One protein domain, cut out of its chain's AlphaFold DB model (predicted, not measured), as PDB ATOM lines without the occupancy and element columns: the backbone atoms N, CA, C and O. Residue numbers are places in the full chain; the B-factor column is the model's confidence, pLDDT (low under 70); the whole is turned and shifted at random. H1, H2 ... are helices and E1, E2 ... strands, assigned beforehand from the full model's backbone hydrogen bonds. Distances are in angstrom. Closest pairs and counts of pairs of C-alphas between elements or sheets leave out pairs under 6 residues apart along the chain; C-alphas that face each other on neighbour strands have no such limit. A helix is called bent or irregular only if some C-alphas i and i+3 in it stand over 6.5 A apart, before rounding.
ATOM      1  N   VAL A  12      96.108  81.162 124.633       44.47
ATOM      2  CA  VAL A  12      95.876  81.923 123.409       44.47
ATOM      3  C   VAL A  12      97.162  82.493 122.875       44.47
ATOM      4  O   VAL A  12      97.820  83.156 123.645       44.47
ATOM      5  N   LEU A  13      97.478  82.288 121.593       44.50
ATOM      6  CA  LEU A  13      98.488  83.079 120.879       44.50
ATOM      7  C   LEU A  13      97.838  84.319 120.268       44.50
ATOM      8  O   LEU A  13      96.773  84.160 119.688       44.50
ATOM      9  N   ILE A  14      98.432  85.508 120.381       50.47
ATOM     10  CA  ILE A  14      97.949  86.722 119.701       50.47
ATOM     11  C   ILE A  14      99.107  87.374 118.957       50.47
ATOM     12  O   ILE A  14     100.130  87.672 119.567       50.47
ATOM     13  N   GLU A  15      98.909  87.645 117.672       52.28
ATOM     14  CA  GLU A  15      99.808  88.471 116.866       52.28
ATOM     15  C   GLU A  15      99.498  89.958 117.099       52.28
ATOM     16  O   GLU A  15      98.353  90.402 116.950       52.28
ATOM     17  N   ILE A  16     100.519  90.746 117.439       41.31
ATOM     18  CA  ILE A  16     100.463  92.207 117.344       41.31
ATOM     19  C   ILE A  16     101.168  92.583 116.047       41.31
ATOM     20  O   ILE A  16     102.391  92.675 116.003       41.31
ATOM     21  N   VAL A  17     100.394  92.833 114.989       32.88
ATOM     22  CA  VAL A  17     100.933  93.473 113.785       32.88
ATOM     23  C   VAL A  17     101.186  94.939 114.115       32.88
ATOM     24  O   VAL A  17     100.316  95.792 113.966       32.88
ATOM     25  N   LEU A  18     102.382  95.225 114.612       28.30
ATOM     26  CA  LEU A  18     103.015  96.527 114.476       28.30
ATOM     27  C   LEU A  18     104.403  96.269 113.901       28.30
ATOM     28  O   LEU A  18     105.398  96.262 114.621       28.30
ATOM     29  N   THR A  19     104.488  96.045 112.592       27.81
ATOM     30  CA  THR A  19     105.760  96.162 111.874       27.81
ATOM     31  C   THR A  19     106.134  97.640 111.762       27.81
ATOM     32  O   THR A  19     106.060  98.264 110.710       27.81
ATOM     33  N   ARG A  50     103.755 113.873 102.036       45.34
ATOM     34  CA  ARG A  50     103.646 113.761 103.507       45.34
ATOM     35  C   ARG A  50     102.244 113.400 103.992       45.34
ATOM     36  O   ARG A  50     102.132 112.782 105.047       45.34
ATOM     37  N   THR A  51     101.197 113.788 103.269       50.25
ATOM     38  CA  THR A  51      99.809 113.534 103.681       50.25
ATOM     39  C   THR A  51      99.406 112.083 103.465       50.25
ATOM     40  O   THR A  51      98.762 111.508 104.338       50.25
ATOM     41  N   ASP A  52      99.859 111.470 102.372       61.22
ATOM     42  CA  ASP A  52      99.483 110.100 102.011       61.22
ATOM     43  C   ASP A  52     100.105 109.075 102.965       61.22
ATOM     44  O   ASP A  52      99.449 108.115 103.361       61.22
ATOM     45  N   GLY A  53     101.349 109.307 103.398       72.19
ATOM     46  CA  GLY A  53     102.029 108.445 104.369       72.19
ATOM     47  C   GLY A  53     101.416 108.516 105.769       72.19
ATOM     48  O   GLY A  53     101.210 107.480 106.395       72.19
ATOM     49  N   GLU A  54     101.087 109.719 106.248       79.44
ATOM     50  CA  GLU A  54     100.429 109.889 107.551       79.44
ATOM     51  C   GLU A  54      99.008 109.322 107.524       79.44
ATOM     52  O   GLU A  54      98.624 108.588 108.431       79.44
ATOM     53  N   GLN A  55      98.236 109.599 106.469       80.06
ATOM     54  CA  GLN A  55      96.891 109.050 106.328       80.06
ATOM     55  C   GLN A  55      96.924 107.519 106.259       80.06
ATOM     56  O   GLN A  55      96.199 106.871 107.010       80.06
ATOM     57  N   ALA A  56      97.792 106.933 105.429       76.19
ATOM     58  CA  ALA A  56      97.939 105.482 105.343       76.19
ATOM     59  C   ALA A  56      98.383 104.868 106.681       76.19
ATOM     60  O   ALA A  56      97.926 103.788 107.055       76.19
ATOM     61  N   PHE A  57      99.242 105.562 107.433       78.25
ATOM     62  CA  PHE A  57      99.642 105.132 108.767       78.25
ATOM     63  C   PHE A  57      98.469 105.164 109.756       78.25
ATOM     64  O   PHE A  57      98.248 104.182 110.464       78.25
ATOM     65  N   GLN A  58      97.669 106.232 109.774       84.38
ATOM     66  CA  GLN A  58      96.470 106.305 110.616       84.38
ATOM     67  C   GLN A  58      95.435 105.241 110.229       84.38
ATOM     68  O   GLN A  58      94.898 104.566 111.105       84.38
ATOM     69  N   GLU A  59      95.209 105.017 108.933       83.56
ATOM     70  CA  GLU A  59      94.330 103.952 108.432       83.56
ATOM     71  C   GLU A  59      94.818 102.560 108.861       83.56
ATOM     72  O   GLU A  59      94.012 101.702 109.241       83.56
ATOM     73  N   HIS A  60      96.135 102.344 108.862       78.50
ATOM     74  CA  HIS A  60      96.746 101.126 109.381       78.50
ATOM     75  C   HIS A  60      96.521 100.977 110.892       78.50
ATOM     76  O   HIS A  60      96.078  99.917 111.333       78.50
ATOM     77  N   LEU A  61      96.749 102.026 111.691       82.62
ATOM     78  CA  LEU A  61      96.481 101.991 113.133       82.62
ATOM     79  C   LEU A  61      95.002 101.712 113.432       82.62
ATOM     80  O   LEU A  61      94.697 100.900 114.306       82.62
ATOM     81  N   ASP A  62      94.083 102.314 112.673       86.25
ATOM     82  CA  ASP A  62      92.647 102.042 112.761       86.25
ATOM     83  C   ASP A  62      92.329 100.570 112.457       86.25
ATOM     84  O   ASP A  62      91.481  99.957 113.109       86.25
ATOM     85  N   GLN A  63      92.996  99.979 111.466       80.62
ATOM     86  CA  GLN A  63      92.835  98.567 111.127       80.62
ATOM     87  C   GLN A  63      93.365  97.654 112.235       80.62
ATOM     88  O   GLN A  63      92.667  96.714 112.623       80.62
ATOM     89  N   VAL A  64      94.551  97.945 112.773       80.56
ATOM     90  CA  VAL A  64      95.135  97.215 113.907       80.56
ATOM     91  C   VAL A  64      94.201  97.284 115.112       80.56
ATOM     92  O   VAL A  64      93.929  96.264 115.742       80.56
ATOM     93  N   GLU A  65      93.647  98.459 115.408       87.00
ATOM     94  CA  GLU A  65      92.712  98.639 116.516       87.00
ATOM     95  C   GLU A  65      91.444  97.797 116.350       87.00
ATOM     96  O   GLU A  65      91.055  97.092 117.285       87.00
ATOM     97  N   ARG A  66      90.837  97.809 115.155       86.50
ATOM     98  CA  ARG A  66      89.659  96.982 114.841       86.50
ATOM     99  C   ARG A  66      89.948  95.494 115.021       86.50
ATOM    100  O   ARG A  66      89.166  94.798 115.663       86.50
ATOM    101  N   VAL A  67      91.077  95.019 114.493       81.62
ATOM    102  CA  VAL A  67      91.505  93.619 114.629       81.62
ATOM    103  C   VAL A  67      91.686  93.245 116.097       81.62
ATOM    104  O   VAL A  67      91.182  92.210 116.531       81.62
ATOM    105  N   GLN A  68      92.350  94.095 116.881       85.75
ATOM    106  CA  GLN A  68      92.547  93.840 118.305       85.75
ATOM    107  C   GLN A  68      91.228  93.808 119.075       85.75
ATOM    108  O   GLN A  68      91.086  92.986 119.976       85.75
ATOM    109  N   GLU A  69      90.257  94.661 118.746       89.38
ATOM    110  CA  GLU A  69      88.955  94.632 119.415       89.38
ATOM    111  C   GLU A  69      88.169  93.360 119.074       89.38
ATOM    112  O   GLU A  69      87.628  92.709 119.967       89.38
ATOM    113  N   GLU A  70      88.186  92.926 117.811       85.56
ATOM    114  CA  GLU A  70      87.594  91.644 117.414       85.56
ATOM    115  C   GLU A  70      88.251  90.460 118.137       85.56
ATOM    116  O   GLU A  70      87.555  89.581 118.653       85.56
ATOM    117  N   GLN A  71      89.585  90.451 118.229       83.25
ATOM    118  CA  GLN A  71      90.321  89.448 118.999       83.25
ATOM    119  C   GLN A  71      89.907  89.483 120.474       83.25
ATOM    120  O   GLN A  71      89.616  88.434 121.041       83.25
ATOM    121  N   ARG A  72      89.815  90.663 121.102       89.75
ATOM    122  CA  ARG A  72      89.397  90.791 122.508       89.75
ATOM    123  C   ARG A  72      88.025  90.193 122.768       89.75
ATOM    124  O   ARG A  72      87.876  89.476 123.753       89.75
ATOM    125  N   GLU A  73      87.042  90.452 121.915       90.38
ATOM    126  CA  GLU A  73      85.686  89.923 122.104       90.38
ATOM    127  C   GLU A  73      85.645  88.396 121.994       90.38
ATOM    128  O   GLU A  73      85.030  87.711 122.815       90.38
ATOM    129  N   ILE A  74      86.383  87.840 121.034       83.81
ATOM    130  CA  ILE A  74      86.543  86.392 120.887       83.81
ATOM    131  C   ILE A  74      87.201  85.804 122.136       83.81
ATOM    132  O   ILE A  74      86.733  84.800 122.676       83.81
ATOM    133  N   LEU A  75      88.246  86.459 122.636       85.38
ATOM    134  CA  LEU A  75      88.971  86.021 123.820       85.38
ATOM    135  C   LEU A  75      88.137  86.089 125.078       85.38
ATOM    136  O   LEU A  75      88.157  85.131 125.837       85.38
ATOM    137  N   LYS A  76      87.356  87.151 125.282       90.56
ATOM    138  CA  LYS A  76      86.409  87.233 126.399       90.56
ATOM    139  C   LYS A  76      85.418  86.073 126.359       90.56
ATOM    140  O   LYS A  76      85.232  85.420 127.379       90.56
ATOM    141  N   GLY A  77      84.860  85.755 125.188       88.19
ATOM    142  CA  GLY A  77      83.961  84.608 125.032       88.19
ATOM    143  C   GLY A  77      84.636  83.267 125.350       88.19
ATOM    144  O   GLY A  77      84.035  82.398 125.987       88.19
ATOM    145  N   LEU A  78      85.901  83.098 124.956       82.00
ATOM    146  CA  LEU A  78      86.691  81.913 125.298       82.00
ATOM    147  C   LEU A  78      87.022  81.855 126.795       82.00
ATOM    148  O   LEU A  78      86.843  80.806 127.410       82.00
ATOM    149  N   ILE A  79      87.450  82.969 127.388       84.88
ATOM    150  CA  ILE A  79      87.758  83.116 128.815       84.88
ATOM    151  C   ILE A  79      86.521  82.807 129.657       84.88
ATOM    152  O   ILE A  79      86.613  82.018 130.592       84.88
ATOM    153  N   GLU A  80      85.356  83.342 129.305       89.31
ATOM    154  CA  GLU A  80      84.105  83.092 130.024       89.31
ATOM    155  C   GLU A  80      83.707  81.611 129.962       89.31
ATOM    156  O   GLU A  80      83.394  80.991 130.984       89.31
ATOM    157  N   LYS A  81      83.758  81.014 128.767       85.94
ATOM    158  CA  LYS A  81      83.301  79.639 128.541       85.94
ATOM    159  C   LYS A  81      84.264  78.581 129.078       85.94
ATOM    160  O   LYS A  81      83.819  77.526 129.534       85.94
ATOM    161  N   HIS A  82      85.564  78.837 128.988       80.19
ATOM    162  CA  HIS A  82      86.614  77.854 129.253       80.19
ATOM    163  C   HIS A  82      87.501  78.211 130.453       80.19
ATOM    164  O   HIS A  82      88.342  77.402 130.824       80.19
ATOM    165  N   ARG A  83      87.278  79.364 131.101       84.25
ATOM    166  CA  ARG A  83      88.030  79.862 132.272       84.25
ATOM    167  C   ARG A  83      89.516  80.057 131.995       84.25
ATOM    168  O   ARG A  83      90.369  79.641 132.777       84.25
ATOM    169  N   LEU A  84      89.817  80.692 130.866       81.69
ATOM    170  CA  LEU A  84      91.199  80.880 130.430       81.69
ATOM    171  C   LEU A  84      91.867  81.936 131.292       81.69
ATOM    172  O   LEU A  84      91.314  83.010 131.503       81.69
ATOM    173  N   LYS A  85      93.058  81.614 131.783       83.44
ATOM    174  CA  LYS A  85      93.813  82.477 132.697       83.44
ATOM    175  C   LYS A  85      95.115  82.985 132.096       83.44
ATOM    176  O   LYS A  85      95.622  84.004 132.555       83.44
ATOM    177  N   VAL A  86      95.631  82.293 131.081       87.06
ATOM    178  CA  VAL A  86      96.958  82.535 130.518       87.06
ATOM    179  C   VAL A  86      96.860  82.704 129.006       87.06
ATOM    180  O   VAL A  86      96.206  81.917 128.322       87.06
ATOM    181  N   ILE A  87      97.531  83.724 128.482       87.31
ATOM    182  CA  ILE A  87      97.673  83.984 127.044       87.31
ATOM    183  C   ILE A  87      99.166  83.962 126.707       87.31
ATOM    184  O   ILE A  87      99.942  84.640 127.372       87.31
ATOM    185  N   TYR A  88      99.576  83.202 125.696       87.81
ATOM    186  CA  TYR A  88     100.908  83.325 125.107       87.81
ATOM    187  C   TYR A  88     100.926  84.464 124.074       87.81
ATOM    188  O   TYR A  88     100.020  84.609 123.264       87.81
ATOM    189  N   LEU A  89     101.938  85.318 124.086       88.25
ATOM    190  CA  LEU A  89     102.013  86.467 123.188       88.25
ATOM    191  C   LEU A  89     103.087  86.236 122.124       88.25
ATOM    192  O   LEU A  89     104.235  85.954 122.465       88.25
ATOM    193  N   GLU A  90     102.703  86.345 120.852       85.62
ATOM    194  CA  GLU A  90     103.647  86.330 119.732       85.62
ATOM    195  C   GLU A  90     104.448  87.638 119.718       85.62
ATOM    196  O   GLU A  90     103.932  88.689 120.106       85.62
ATOM    197  N   GLY A  91     105.713  87.584 119.303       85.75
ATOM    198  CA  GLY A  91     106.620  88.730 119.377       85.75
ATOM    199  C   GLY A  91     107.055  89.094 120.801       85.75
ATOM    200  O   GLY A  91     107.640  90.155 121.005       85.75
ATOM    201  N   LEU A  92     106.776  88.234 121.787       89.50
ATOM    202  CA  LEU A  92     107.289  88.349 123.148       89.50
ATOM    203  C   LEU A  92     108.201  87.158 123.445       89.50
ATOM    204  O   LEU A  92     107.747  86.012 123.400       89.50
ATOM    205  N   THR A  93     109.457  87.442 123.789       93.25
ATOM    206  CA  THR A  93     110.428  86.456 124.285       93.25
ATOM    207  C   THR A  93     110.500  86.470 125.819       93.25
ATOM    208  O   THR A  93     109.978  87.371 126.483       93.25
ATOM    209  N   GLU A  94     111.158  85.471 126.413       95.25
ATOM    210  CA  GLU A  94     111.433  85.445 127.862       95.25
ATOM    211  C   GLU A  94     112.294  86.631 128.323       95.25
ATOM    212  O   GLU A  94     112.134  87.109 129.446       95.25
ATOM    213  N   GLU A  95     113.178  87.140 127.460       95.44
ATOM    214  CA  GLU A  95     114.025  88.295 127.777       95.44
ATOM    215  C   GLU A  95     113.224  89.604 127.808       95.44
ATOM    216  O   GLU A  95     113.493  90.479 128.634       95.44
ATOM    217  N   ASP A  96     112.195  89.719 126.965       91.88
ATOM    218  CA  ASP A  96     111.333  90.904 126.881       91.88
ATOM    219  C   ASP A  96     110.285  90.960 128.003       91.88
ATOM    220  O   ASP A  96     109.802  92.041 128.367       91.88
ATOM    221  N   LEU A  97     109.925  89.803 128.572       93.38
ATOM    222  CA  LEU A  97     108.832  89.663 129.533       93.38
ATOM    223  C   LEU A  97     108.935  90.623 130.736       93.38
ATOM    224  O   LEU A  97     107.924  91.264 131.043       93.38
ATOM    225  N   PRO A  98     110.092  90.809 131.410       96.19
ATOM    226  CA  PRO A  98     110.185  91.728 132.546       96.19
ATOM    227  C   PRO A  98     109.882  93.185 132.169       96.19
ATOM    228  O   PRO A  98     109.197  93.897 132.910       96.19
ATOM    229  N   ILE A  99     110.358  93.634 131.002       94.31
ATOM    230  CA  ILE A  99     110.114  94.996 130.505       94.31
ATOM    231  C   ILE A  99     108.638  95.145 130.134       94.31
ATOM    232  O   ILE A  99     107.996  96.128 130.518       94.31
ATOM    233  N   PHE A 100     108.075  94.152 129.448       93.56
ATOM    234  CA  PHE A 100     106.664  94.133 129.085       93.56
ATOM    235  C   PHE A 100     105.753  94.189 130.323       93.56
ATOM    236  O   PHE A 100     104.843  95.016 130.394       93.56
ATOM    237  N   GLN A 101     106.048  93.402 131.361       94.50
ATOM    238  CA  GLN A 101     105.322  93.437 132.634       94.50
ATOM    239  C   GLN A 101     105.416  94.804 133.326       94.50
ATOM    240  O   GLN A 101     104.416  95.297 133.860       94.50
ATOM    241  N   ALA A 102     106.582  95.455 133.288       93.69
ATOM    242  CA  ALA A 102     106.746  96.801 133.830       93.69
ATOM    243  C   ALA A 102     105.879  97.835 133.085       93.69
ATOM    244  O   ALA A 102     105.265  98.695 133.729       93.69
ATOM    245  N   ILE A 103     105.773  97.722 131.755       93.00
ATOM    246  CA  ILE A 103     104.889  98.553 130.922       93.00
ATOM    247  C   ILE A 103     103.426  98.335 131.318       93.00
ATOM    248  O   ILE A 103     102.738  99.304 131.647       93.00
ATOM    249  N   LEU A 104     102.959  97.084 131.387       95.44
ATOM    250  CA  LEU A 104     101.579  96.773 131.783       95.44
ATOM    251  C   LEU A 104     101.255  97.291 133.190       95.44
ATOM    252  O   LEU A 104     100.185  97.860 133.414       95.44
ATOM    253  N   ALA A 105     102.187  97.166 134.139       95.38
ATOM    254  CA  ALA A 105     102.023  97.689 135.494       95.38
ATOM    255  C   ALA A 105     101.985  99.228 135.541       95.38
ATOM    256  O   ALA A 105     101.294  99.815 136.378       95.38
ATOM    257  N   ALA A 106     102.730  99.916 134.673       94.31
ATOM    258  CA  ALA A 106     102.639 101.366 134.527       94.31
ATOM    259  C   ALA A 106     101.287 101.783 133.926       94.31
ATOM    260  O   ALA A 106     100.624 102.654 134.488       94.31
ATOM    261  N   MET A 107     100.847 101.105 132.863       95.56
ATOM    262  CA  MET A 107      99.564 101.362 132.203       95.56
ATOM    263  C   MET A 107      98.378 101.127 133.135       95.56
ATOM    264  O   MET A 107      97.514 101.991 133.262       95.56
ATOM    265  N   LYS A 108      98.380 100.020 133.885       95.25
ATOM    266  CA  LYS A 108      97.325  99.684 134.854       95.25
ATOM    267  C   LYS A 108      97.156 100.727 135.962       95.25
ATOM    268  O   LYS A 108      96.065 100.874 136.499       95.25
ATOM    269  N   ARG A 109      98.216 101.463 136.313       95.00
ATOM    270  CA  ARG A 109      98.163 102.513 137.345       95.00
ATOM    271  C   ARG A 109      97.504 103.807 136.867       95.00
ATOM    272  O   ARG A 109      97.030 104.558 137.716       95.00
ATOM    273  N   ARG A 110      97.548 104.103 135.564       93.31
ATOM    274  CA  ARG A 110      97.057 105.361 134.969       93.31
ATOM    275  C   ARG A 110      96.499 105.138 133.554       93.31
ATOM    276  O   ARG A 110      97.033 105.724 132.608       93.31
ATOM    277  N   PRO A 111      95.476 104.281 133.382       90.62
ATOM    278  CA  PRO A 111      94.954 103.922 132.061       90.62
ATOM    279  C   PRO A 111      94.458 105.138 131.261       90.62
ATOM    280  O   PRO A 111      94.540 105.143 130.037       90.62
ATOM    281  N   GLU A 112      94.015 106.199 131.939       92.00
ATOM    282  CA  GLU A 112      93.526 107.447 131.347       92.00
ATOM    283  C   GLU A 112      94.613 108.308 130.688       92.00
ATOM    284  O   GLU A 112      94.295 109.237 129.949       92.00
ATOM    285  N   LYS A 113      95.894 108.033 130.967       92.50
ATOM    286  CA  LYS A 113      97.038 108.790 130.425       92.50
ATOM    287  C   LYS A 113      97.789 108.054 129.328       92.50
ATOM    288  O   LYS A 113      98.829 108.533 128.888       92.50
ATOM    289  N   ILE A 114      97.310 106.878 128.943       89.75
ATOM    290  CA  ILE A 114      97.991 106.023 127.982       89.75
ATOM    291  C   ILE A 114      97.613 106.468 126.567       89.75
ATOM    292  O   ILE A 114      96.431 106.413 126.218       89.75
ATOM    293  N   PRO A 115      98.589 106.908 125.750       91.75
ATOM    294  CA  PRO A 115      98.357 107.225 124.349       91.75
ATOM    295  C   PRO A 115      97.819 106.016 123.581       91.75
ATOM    296  O   PRO A 115      98.129 104.864 123.906       91.75
ATOM    297  N   ARG A 116      97.052 106.286 122.525       90.81
ATOM    298  CA  ARG A 116      96.460 105.270 121.647       90.81
ATOM    299  C   ARG A 116      97.497 104.251 121.169       90.81
ATOM    300  O   ARG A 116      97.270 103.048 121.230       90.81
ATOM    301  N   GLU A 117      98.670 104.719 120.771       86.62
ATOM    302  CA  GLU A 117      99.755 103.908 120.223       86.62
ATOM    303  C   GLU A 117     100.280 102.910 121.259       86.62
ATOM    304  O   GLU A 117     100.592 101.770 120.927       86.62
ATOM    305  N   GLN A 118     100.330 103.296 122.538       87.50
ATOM    306  CA  GLN A 118     100.736 102.384 123.609       87.50
ATOM    307  C   GLN A 118      99.689 101.294 123.849       87.50
ATOM    308  O   GLN A 118     100.054 100.145 124.098       87.50
ATOM    309  N   TRP A 119      98.399 101.615 123.714       90.31
ATOM    310  CA  TRP A 119      97.339 100.608 123.746       90.31
ATOM    311  C   TRP A 119      97.438  99.623 122.585       90.31
ATOM    312  O   TRP A 119      97.249  98.425 122.794       90.31
ATOM    313  N   LEU A 120      97.759 100.101 121.382       88.00
ATOM    314  CA  LEU A 120      97.967  99.231 120.224       88.00
ATOM    315  C   LEU A 120      99.209  98.349 120.399       88.00
ATOM    316  O   LEU A 120      99.159  97.174 120.040       88.00
ATOM    317  N   ARG A 121     100.278  98.859 121.022       86.31
ATOM    318  CA  ARG A 121     101.523  98.108 121.266       86.31
ATOM    319  C   ARG A 121     101.385  96.921 122.206       86.31
ATOM    320  O   ARG A 121     102.122  95.959 122.041       86.31
ATOM    321  N   VAL A 122     100.491  96.973 123.192       90.06
ATOM    322  CA  VAL A 122     100.287  95.839 124.116       90.06
ATOM    323  C   VAL A 122      99.254  94.828 123.616       90.06
ATOM    324  O   VAL A 122      99.101  93.753 124.202       90.06
ATOM    325  N   GLY A 123      98.543  95.166 122.541       90.25
ATOM    326  CA  GLY A 123      97.615  94.266 121.878       90.25
ATOM    327  C   GLY A 123      96.375  93.914 122.693       90.25
ATOM    328  O   GLY A 123      96.107  94.443 123.776       90.25
ATOM    329  N   ALA A 124      95.612  92.957 122.169       91.00
ATOM    330  CA  ALA A 124      94.449  92.404 122.850       91.00
ATOM    331  C   ALA A 124      94.820  91.738 124.193       91.00
ATOM    332  O   ALA A 124      94.119  91.948 125.183       91.00
ATOM    333  N   ALA A 125      95.942  91.004 124.253       91.00
ATOM    334  CA  ALA A 125      96.419  90.345 125.474       91.00
ATOM    335  C   ALA A 125      96.670  91.352 126.602       91.00
ATOM    336  O   ALA A 125      96.123  91.215 127.696       91.00
ATOM    337  N   GLY A 126      97.463  92.394 126.328       93.94
ATOM    338  CA  GLY A 126      97.807  93.407 127.318       93.94
ATOM    339  C   GLY A 126      96.589  94.177 127.816       93.94
ATOM    340  O   GLY A 126      96.464  94.403 129.020       93.94
ATOM    341  N   LYS A 127      95.647  94.505 126.920       94.81
ATOM    342  CA  LYS A 127      94.357  95.113 127.289       94.81
ATOM    343  C   LYS A 127      93.586  94.236 128.283       94.81
ATOM    344  O   LYS A 127      93.211  94.720 129.348       94.81
ATOM    345  N   LEU A 128      93.428  92.943 127.990       94.62
ATOM    346  CA  LEU A 128      92.731  91.995 128.874       94.62
ATOM    347  C   LEU A 128      93.441  91.806 130.223       94.62
ATOM    348  O   LEU A 128      92.780  91.684 131.256       94.62
ATOM    349  N   PHE A 129      94.775  91.814 130.240       95.19
ATOM    350  CA  PHE A 129      95.557  91.736 131.476       95.19
ATOM    351  C   PHE A 129      95.379  92.985 132.352       95.19
ATOM    352  O   PHE A 129      95.184  92.888 133.568       95.19
ATOM    353  N   ILE A 130      95.413  94.176 131.746       95.62
ATOM    354  CA  ILE A 130      95.204  95.445 132.458       95.62
ATOM    355  C   ILE A 130      93.798  95.490 133.072       95.62
ATOM    356  O   ILE A 130      93.659  95.871 134.237       95.62
ATOM    357  N   GLU A 131      92.791  95.018 132.335       94.75
ATOM    358  CA  GLU A 131      91.398  94.886 132.788       94.75
ATOM    359  C   GLU A 131      91.196  93.811 133.870       94.75
ATOM    360  O   GLU A 131      90.157  93.789 134.525       94.75
ATOM    361  N   GLY A 132      92.184  92.939 134.093       95.00
ATOM    362  CA  GLY A 132      92.096  91.838 135.056       95.00
ATOM    363  C   GLY A 132      91.228  90.670 134.585       95.00
ATOM    364  O   GLY A 132      90.759  89.897 135.415       95.00
ATOM    365  N   VAL A 133      91.003  90.551 133.273       94.75
ATOM    366  CA  VAL A 133      90.242  89.447 132.664       94.75
ATOM    367  C   VAL A 133      91.094  88.174 132.574       94.75
ATOM    368  O   VAL A 133      90.562  87.075 132.700       94.75
ATOM    369  N   ILE A 134      92.411  88.320 132.398       92.69
ATOM    370  CA  ILE A 134      93.395  87.227 132.452       92.69
ATOM    371  C   ILE A 134      94.391  87.451 133.592       92.69
ATOM    372  O   ILE A 134      94.605  88.584 134.030       92.69
ATOM    373  N   GLU A 135      95.005  86.368 134.065       92.62
ATOM    374  CA  GLU A 135      95.943  86.382 135.193       92.62
ATOM    375  C   GLU A 135      97.394  86.528 134.732       92.62
ATOM    376  O   GLU A 135      98.208  87.107 135.451       92.62
ATOM    377  N   GLU A 136      97.723  86.022 133.541       92.56
ATOM    378  CA  GLU A 136      99.104  85.917 133.081       92.56
ATOM    379  C   GLU A 136      99.217  86.072 131.556       92.56
ATOM    380  O   GLU A 136      98.375  85.591 130.794       92.56
ATOM    381  N   ILE A 137     100.298  86.720 131.120       92.12
ATOM    382  CA  ILE A 137     100.775  86.681 129.736       92.12
ATOM    383  C   ILE A 137     102.128  85.975 129.738       92.12
ATOM    384  O   ILE A 137     102.994  86.330 130.541       92.12
ATOM    385  N   ARG A 138     102.308  85.007 128.839       91.50
ATOM    386  CA  ARG A 138     103.552  84.252 128.663       91.50
ATOM    387  C   ARG A 138     104.186  84.495 127.290       91.50
ATOM    388  O   ARG A 138     103.468  84.780 126.337       91.50
ATOM    389  N   PRO A 139     105.507  84.360 127.151       91.88
ATOM    390  CA  PRO A 139     106.195  84.424 125.862       91.88
ATOM    391  C   PRO A 139     105.869  83.231 124.961       91.88
ATOM    392  O   PRO A 139     106.060  82.082 125.365       91.88
ATOM    393  N   ALA A 140     105.403  83.486 123.738       89.88
ATOM    394  CA  ALA A 140     105.251  82.434 122.733       89.88
ATOM    395  C   ALA A 140     106.539  82.173 121.945       89.88
ATOM    396  O   ALA A 140     106.691  81.100 121.365       89.88
ATOM    397  N   GLU A 141     107.441  83.153 121.902       90.38
ATOM    398  CA  GLU A 141     108.635  83.095 121.069       90.38
ATOM    399  C   GLU A 141     109.759  82.307 121.733       90.38
ATOM    400  O   GLU A 141     110.019  82.401 122.938       90.38
ATOM    401  N   ASP A 142     110.475  81.561 120.903       94.31
ATOM    402  CA  ASP A 142     111.823  81.112 121.210       94.31
ATOM    403  C   ASP A 142     112.815  82.169 120.719       94.31
ATOM    404  O   ASP A 142     112.769  82.539 119.550       94.31
ATOM    405  N   LEU A 143     113.699  82.665 121.591       94.44
ATOM    406  CA  LEU A 143     114.586  83.786 121.264       94.44
ATOM    407  C   LEU A 143     115.468  83.501 120.041       94.44
ATOM    408  O   LEU A 143     115.614  84.362 119.177       94.44
ATOM    409  N   GLU A 144     116.050  82.304 119.957       96.50
ATOM    410  CA  GLU A 144     116.953  81.954 118.861       96.50
ATOM    411  C   GLU A 144     116.187  81.881 117.539       96.50
ATOM    412  O   GLU A 144     116.595  82.495 116.550       96.50
ATOM    413  N   ALA A 145     115.044  81.190 117.529       95.19
ATOM    414  CA  ALA A 145     114.211  81.089 116.336       95.19
ATOM    415  C   ALA A 145     113.616  82.449 115.920       95.19
ATOM    416  O   ALA A 145     113.544  82.745 114.727       95.19
ATOM    417  N   TYR A 146     113.242  83.288 116.891       91.94
ATOM    418  CA  TYR A 146     112.714  84.634 116.676       91.94
ATOM    419  C   TYR A 146     113.747  85.547 116.011       91.94
ATOM    420  O   TYR A 146     113.479  86.097 114.944       91.94
ATOM    421  N   LEU A 147     114.955  85.638 116.579       92.25
ATOM    422  CA  LEU A 147     116.044  86.445 116.019       92.25
ATOM    423  C   LEU A 147     116.510  85.919 114.659       92.25
ATOM    424  O   LEU A 147     116.812  86.700 113.761       92.25
ATOM    425  N   ALA A 148     116.561  84.596 114.479       93.94
ATOM    426  CA  ALA A 148     116.944  84.011 113.200       93.94
ATOM    427  C   ALA A 148     115.967  84.402 112.081       93.94
ATOM    428  O   ALA A 148     116.397  84.614 110.946       93.94
ATOM    429  N   ALA A 149     114.675  84.492 112.399       91.62
ATOM    430  CA  ALA A 149     113.613  84.814 111.461       91.62
ATOM    431  C   ALA A 149     113.418  86.323 111.217       91.62
ATOM    432  O   ALA A 149     112.547  86.670 110.418       91.62
ATOM    433  N   ASP A 150     114.201  87.208 111.852       88.44
ATOM    434  CA  ASP A 150     114.096  88.657 111.641       88.44
ATOM    435  C   ASP A 150     114.286  88.990 110.147       88.44
ATOM    436  O   ASP A 150     115.334  88.677 109.564       88.44
ATOM    437  N   PRO A 151     113.272  89.577 109.481       84.38
ATOM    438  CA  PRO A 151     113.393  89.912 108.074       84.38
ATOM    439  C   PRO A 151     114.322  91.109 107.842       84.38
ATOM    440  O   PRO A 151     114.797  91.290 106.717       84.38
ATOM    441  N   VAL A 152     114.588  91.928 108.865       87.38
ATOM    442  CA  VAL A 152     115.400  93.140 108.746       87.38
ATOM    443  C   VAL A 152     116.882  92.784 108.809       87.38
ATOM    444  O   VAL A 152     117.401  92.286 109.804       87.38
ATOM    445  N   GLN A 153     117.589  93.051 107.718       85.31
ATOM    446  CA  GLN A 153     119.025  92.832 107.621       85.31
ATOM    447  C   GLN A 153     119.804  93.970 108.309       85.31
ATOM    448  O   GLN A 153     119.264  95.063 108.498       85.31
ATOM    449  N   PRO A 154     121.102  93.784 108.629       88.31
ATOM    450  CA  PRO A 154     121.921  94.841 109.235       88.31
ATOM    451  C   PRO A 154     122.023  96.137 108.413       88.31
ATOM    452  O   PRO A 154     122.352  97.182 108.967       88.31
ATOM    453  N   ASP A 155     121.760  96.080 107.104       86.88
ATOM    454  CA  ASP A 155     121.717  97.241 106.206       86.88
ATOM    455  C   ASP A 155     120.326  97.908 106.121       86.88
ATOM    456  O   ASP A 155     120.150  98.878 105.386       86.88
ATOM    457  N   GLY A 156     119.345  97.403 106.877       88.00
ATOM    458  CA  GLY A 156     117.962  97.875 106.896       88.00
ATOM    459  C   GLY A 156     117.081  97.319 105.776       88.00
ATOM    460  O   GLY A 156     115.898  97.657 105.722       88.00
ATOM    461  N   SER A 157     117.613  96.479 104.881       85.19
ATOM    462  CA  SER A 157     116.799  95.802 103.869       85.19
ATOM    463  C   SER A 157     115.880  94.748 104.495       85.19
ATOM    464  O   SER A 157     116.161  94.212 105.564       85.19
ATOM    465  N   ILE A 158     114.763  94.451 103.826       83.81
ATOM    466  CA  ILE A 158     113.776  93.463 104.278       83.81
ATOM    467  C   ILE A 158     113.876  92.233 103.375       83.81
ATOM    468  O   ILE A 158     113.590  92.310 102.179       83.81
ATOM    469  N   VAL A 159     114.260  91.093 103.950       87.62
ATOM    470  CA  VAL A 159     114.371  89.804 103.258       87.62
ATOM    471  C   VAL A 159     113.651  88.731 104.067       87.62
ATOM    472  O   VAL A 159     114.057  88.386 105.171       87.62
ATOM    473  N   ILE A 160     112.586  88.167 103.496       86.94
ATOM    474  CA  ILE A 160     111.815  87.098 104.138       86.94
ATOM    475  C   ILE A 160     112.450  85.745 103.805       86.94
ATOM    476  O   ILE A 160     112.356  85.263 102.675       86.94
ATOM    477  N   ASP A 161     113.065  85.110 104.802       90.94
ATOM    478  CA  ASP A 161     113.533  83.727 104.704       90.94
ATOM    479  C   ASP A 161     112.439  82.766 105.188       90.94
ATOM    480  O   ASP A 161     112.244  82.557 106.388       90.94
ATOM    481  N   LEU A 162     111.726  82.160 104.235       90.00
ATOM    482  CA  LEU A 162     110.619  81.244 104.519       90.00
ATOM    483  C   LEU A 162     111.043  80.034 105.362       90.00
ATOM    484  O   LEU A 162     110.247  79.549 106.159       90.00
ATOM    485  N   LYS A 163     112.287  79.550 105.234       93.62
ATOM    486  CA  LYS A 163     112.758  78.407 106.034       93.62
ATOM    487  C   LYS A 163     112.967  78.797 107.490       93.62
ATOM    488  O   LYS A 163     112.722  77.986 108.379       93.62
ATOM    489  N   LYS A 164     113.426  80.022 107.740       93.62
ATOM    490  CA  LYS A 164     113.588  80.530 109.106       93.62
ATOM    491  C   LYS A 164     112.247  80.879 109.744       93.62
ATOM    492  O   LYS A 164     112.067  80.583 110.920       93.62
ATOM    493  N   GLN A 165     111.300  81.413 108.973       89.25
ATOM    494  CA  GLN A 165     109.923  81.608 109.445       89.25
ATOM    495  C   GLN A 165     109.272  80.274 109.823       89.25
ATOM    496  O   GLN A 165     108.787  80.137 110.937       89.25
ATOM    497  N   GLU A 166     109.388  79.252 108.974       91.00
ATOM    498  CA  GLU A 166     108.908  77.898 109.280       91.00
ATOM    499  C   GLU A 166     109.545  77.331 110.566       91.00
ATOM    500  O   GLU A 166     108.882  76.717 111.401       91.00
ATOM    501  N   ALA A 167     110.847  77.565 110.771       93.75
ATOM    502  CA  ALA A 167     111.538  77.146 111.988       93.75
ATOM    503  C   ALA A 167     111.048  77.894 113.245       93.75
ATOM    504  O   ALA A 167     110.930  77.270 114.307       93.75
ATOM    505  N   ARG A 168     110.743  79.194 113.125       92.19
ATOM    506  CA  ARG A 168     110.120  80.017 114.176       92.19
ATOM    507  C   ARG A 168     108.720  79.517 114.510       92.19
ATOM    508  O   ARG A 168     108.436  79.273 115.679       92.19
ATOM    509  N   GLU A 169     107.884  79.271 113.511       89.44
ATOM    510  CA  GLU A 169     106.532  78.730 113.690       89.44
ATOM    511  C   GLU A 169     106.553  77.373 114.406       89.44
ATOM    512  O   GLU A 169     105.840  77.163 115.395       89.44
ATOM    513  N   ALA A 170     107.460  76.480 114.003       90.56
ATOM    514  CA  ALA A 170     107.675  75.210 114.688       90.56
ATOM    515  C   ALA A 170     108.133  75.395 116.147       90.56
ATOM    516  O   ALA A 170     107.785  74.590 117.014       90.56
ATOM    517  N   ALA A 171     108.946  76.418 116.434       92.25
ATOM    518  CA  ALA A 171     109.404  76.724 117.786       92.25
ATOM    519  C   ALA A 171     108.268  77.246 118.673       92.25
ATOM    520  O   ALA A 171     108.130  76.766 119.799       92.25
ATOM    521  N   ILE A 172     107.415  78.126 118.142       87.44
ATOM    522  CA  ILE A 172     106.201  78.600 118.815       87.44
ATOM    523  C   ILE A 172     105.327  77.404 119.200       87.44
ATOM    524  O   ILE A 172     105.011  77.226 120.375       87.44
ATOM    525  N   VAL A 173     105.006  76.513 118.254       86.56
ATOM    526  CA  VAL A 173     104.161  75.338 118.540       86.56
ATOM    527  C   VAL A 173     104.787  74.423 119.596       86.56
ATOM    528  O   VAL A 173     104.081  73.952 120.485       86.56
ATOM    529  N   ARG A 174     106.114  74.225 119.582       87.56
ATOM    530  CA  ARG A 174     106.814  73.450 120.625       87.56
ATOM    531  C   ARG A 174     106.717  74.066 122.022       87.56
ATOM    532  O   ARG A 174     106.805  73.317 122.990       87.56
ATOM    533  N   ARG A 175     106.565  75.387 122.154       84.94
ATOM    534  CA  ARG A 175     106.372  76.048 123.461       84.94
ATOM    535  C   ARG A 175     104.935  75.933 123.965       84.94
ATOM    536  O   ARG A 175     104.711  75.976 125.169       84.94
ATOM    537  N   LEU A 176     103.978  75.713 123.069       80.12
ATOM    538  CA  LEU A 176     102.556  75.573 123.381       80.12
ATOM    539  C   LEU A 176     102.164  74.132 123.781       80.12
ATOM    540  O   LEU A 176     101.041  73.722 123.556       80.12
ATOM    541  N   VAL A 177     103.045  73.317 124.366       64.19
ATOM    542  CA  VAL A 177     102.822  71.859 124.580       64.19
ATOM    543  C   VAL A 177     101.914  71.472 125.763       64.19
ATOM    544  O   VAL A 177     101.988  70.353 126.272       64.19
ATOM    545  N   ASP A 178     101.020  72.355 126.198       60.66
ATOM    546  CA  ASP A 178      99.988  72.011 127.183       60.66
ATOM    547  C   ASP A 178      98.735  71.384 126.530       60.66
ATOM    548  O   ASP A 178      98.504  71.569 125.337       60.66
ATOM    549  N   PRO A 179      97.895  70.629 127.271       56.56
ATOM    550  CA  PRO A 179      96.881  69.749 126.679       56.56
ATOM    551  C   PRO A 179      95.778  70.436 125.852       56.56
ATOM    552  O   PRO A 179      95.104  69.747 125.087       56.56
ATOM    553  N   ILE A 180      95.554  71.753 125.986       57.94
ATOM    554  CA  ILE A 180      94.644  72.516 125.113       57.94
ATOM    555  C   ILE A 180      95.204  73.929 124.885       57.94
ATOM    556  O   ILE A 180      95.354  74.697 125.827       57.94
ATOM    557  N   ASN A 181      95.409  74.325 123.627       62.25
ATOM    558  CA  ASN A 181      95.790  75.692 123.248       62.25
ATOM    559  C   ASN A 181      94.854  76.183 122.136       62.25
ATOM    560  O   ASN A 181      94.623  75.474 121.161       62.25
ATOM    561  N   ILE A 182      94.293  77.383 122.270       60.06
ATOM    562  CA  ILE A 182      93.516  78.076 121.236       60.06
ATOM    563  C   ILE A 182      94.362  79.196 120.642       60.06
ATOM    564  O   ILE A 182      94.393  80.303 121.144       60.06
ATOM    565  N   ILE A 183      95.014  78.942 119.523       63.81
ATOM    566  CA  ILE A 183      95.914  79.911 118.893       63.81
ATOM    567  C   ILE A 183      95.113  80.944 118.072       63.81
ATOM    568  O   ILE A 183      94.509  80.585 117.068       63.81
ATOM    569  N   VAL A 184      95.131  82.231 118.443       63.38
ATOM    570  CA  VAL A 184      94.441  83.322 117.722       63.38
ATOM    571  C   VAL A 184      95.445  84.132 116.897       63.38
ATOM    572  O   VAL A 184      95.933  85.187 117.290       63.38
ATOM    573  N   LEU A 185      95.750  83.627 115.707       65.25
ATOM    574  CA  LEU A 185      96.667  84.294 114.781       65.25
ATOM    575  C   LEU A 185      95.999  85.439 114.026       65.25
ATOM    576  O   LEU A 185      94.792  85.411 113.769       65.25
ATOM    577  N   GLY A 186      96.808  86.403 113.586       61.91
ATOM    578  CA  GLY A 186      96.424  87.270 112.487       61.91
ATOM    579  C   GLY A 186      96.395  86.514 111.154       61.91
ATOM    580  O   GLY A 186      96.531  85.290 111.048       61.91
ATOM    581  N   GLN A 187      96.144  87.259 110.084       62.38
ATOM    582  CA  GLN A 187      95.982  86.677 108.754       62.38
ATOM    583  C   GLN A 187      97.309  86.208 108.128       62.38
ATOM    584  O   GLN A 187      97.281  85.370 107.225       62.38
ATOM    585  N   ALA A 188      98.448  86.715 108.597       63.94
ATOM    586  CA  ALA A 188      99.749  86.448 107.993       63.94
ATOM    587  C   ALA A 188     100.330  85.071 108.356       63.94
ATOM    588  O   ALA A 188     101.122  84.542 107.583       63.94
ATOM    589  N   HIS A 189      99.887  84.466 109.464       65.81
ATOM    590  CA  HIS A 189     100.441  83.210 109.974       65.81
ATOM    591  C   HIS A 189      99.447  82.048 109.923       65.81
ATOM    592  O   HIS A 189      98.243  82.215 110.160       65.81
ATOM    593  N   ASP A 190      99.959  80.850 109.630       76.81
ATOM    594  CA  ASP A 190      99.215  79.593 109.680       76.81
ATOM    595  C   ASP A 190     100.086  78.480 110.271       76.81
ATOM    596  O   ASP A 190     100.916  77.890 109.594       76.81
ATOM    597  N   LEU A 191      99.859  78.165 111.547       81.38
ATOM    598  CA  LEU A 191     100.630  77.143 112.261       81.38
ATOM    599  C   LEU A 191     100.126  75.712 112.001       81.38
ATOM    600  O   LEU A 191     100.588  74.779 112.658       81.38
ATOM    601  N   SER A 192      99.153  75.515 111.102       80.88
ATOM    602  CA  SER A 192      98.504  74.208 110.915       80.88
ATOM    603  C   SER A 192      99.465  73.095 110.492       80.88
ATOM    604  O   SER A 192      99.281  71.965 110.941       80.88
ATOM    605  N   ASP A 193     100.515  73.413 109.729       85.00
ATOM    606  CA  ASP A 193     101.534  72.447 109.286       85.00
ATOM    607  C   ASP A 193     102.338  71.855 110.474       85.00
ATOM    608  O   ASP A 193     102.862  70.738 110.392       85.00
ATOM    609  N   HIS A 194     102.379  72.549 111.619       85.06
ATOM    610  CA  HIS A 194     103.160  72.161 112.805       85.06
ATOM    611  C   HIS A 194     102.342  71.469 113.898       85.06
ATOM    612  O   HIS A 194     102.917  70.865 114.810       85.06
ATOM    613  N   ILE A 195     101.011  71.531 113.826       80.19
ATOM    614  CA  ILE A 195     100.117  71.029 114.875       80.19
ATOM    615  C   ILE A 195      99.736  69.579 114.579       80.19
ATOM    616  O   ILE A 195      99.210  69.255 113.515       80.19
TER     617      ILE A 195
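This is residues 12 to 19 and 50 to 195 of the 224 residues of an uncharacterized protein of Planctomycetales bacterium 10988 (UniProt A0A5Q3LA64). A small, twisted sheet of four short parallel strands has two helices, H1 and H3, side by side along one face; the long H1 sticks out with residues 50 to 59. H2 packs across H3, and the helical hairpin H4 and H5 reaches away from the sheet, with short H6 packed on H5. The printed part has 154 residues, with six named helices and four named strands in the order E1 H1 E2 H2 H3 E3 H4 H5 E4 H6; the sheet's order is E3 E2 E1 E4, and the class is mixed. It is compact, with a radius of gyration of the C-alphas of 16.1 A and spans of 49 by 39 by 27 A.

E1, residues 12 to 14, begins at C-alpha 12 (95.876, 81.923, 123.409). H1, residues 50 to 82, is 47.4 A long and starts at (103.646, 113.761, 103.507). E2 is residues 86 to 89, H2 97 to 109 with 18.4 A, and H3 116 to 130 with 14.7 A. H3 is irregular: C-alphas 121 and 124 are 9.2 A apart. E3 is residues 136 to 139, H4 143 to 148, H5 162 to 175 with 20.1 A, and E4 181 to 184. H6, residues 191 to 194, ends at (103.160, 72.161, 112.805).

The sheet is only just strongly twisted, its C-alphas lying up to 4.1 A off the best plane. N 184 and O 13 of E4 and E1 are 2.8 A apart, N 88 and O 12 of E2 and E1 2.7 A, and N 138 and O 87 of E3 and E2 2.8 A, within hydrogen-bond range. H1 and H3 are on the same face, in two layers, helices over one face of a sheet. H1 runs along the strands over E1 and E4 at a height over the sheet of 8.3 A; H3 runs along them over E2 and, only just, with 3 C-alphas, E3, at 11.6 A. H1 touches H3 with residues 61 to 72 alone, at a shallow tilt of 5 degrees, the same way; the closest C-alphas, of Gln 68 and Ala 124, are 5.1 A apart. H2 touches H3 about perpendicular, at 85 degrees, with residues 104 to 108 alone; the closest C-alphas are those of Lys 108 and Ile 130, 5.3 A. H2 only grazes the sheet with residues 97 to 101, H5 with 172 to 175. E2, H2 H3, E3 is a strand-helix-strand unit, parallel neighbour strands with helices between; E3, H4 H5, E4 is a split one, with E2 E1 between its strands; both crossovers are right-handed. The hairpin H4 and H5 touches at a shallow tilt of 10 degrees, opposite ways, closest at the C-alphas of Ala 145 and Arg 168, 4.7 A. H6 touches H5, closest at the C-alphas of Ala 170 and His 194, 5.8 A. In H1, H2, H4 and H5 every O i to N i+4 pair is within hydrogen-bond range, in H3 8 of 11; H6 is too short for one.

The C-alphas farthest apart, of Arg 50 and Pro 179, are 50.2 A apart. Residues 20 to 49 are not printed; C-alphas 19 and 50 are 19.6 A apart across the cut. Of the links printed whole, H4 to H5 is long, residues 149 to 161. The mean pLDDT of the printed part is 83.3; residues 12 to 19, 50 to 52 and 177 to 189 are under 70.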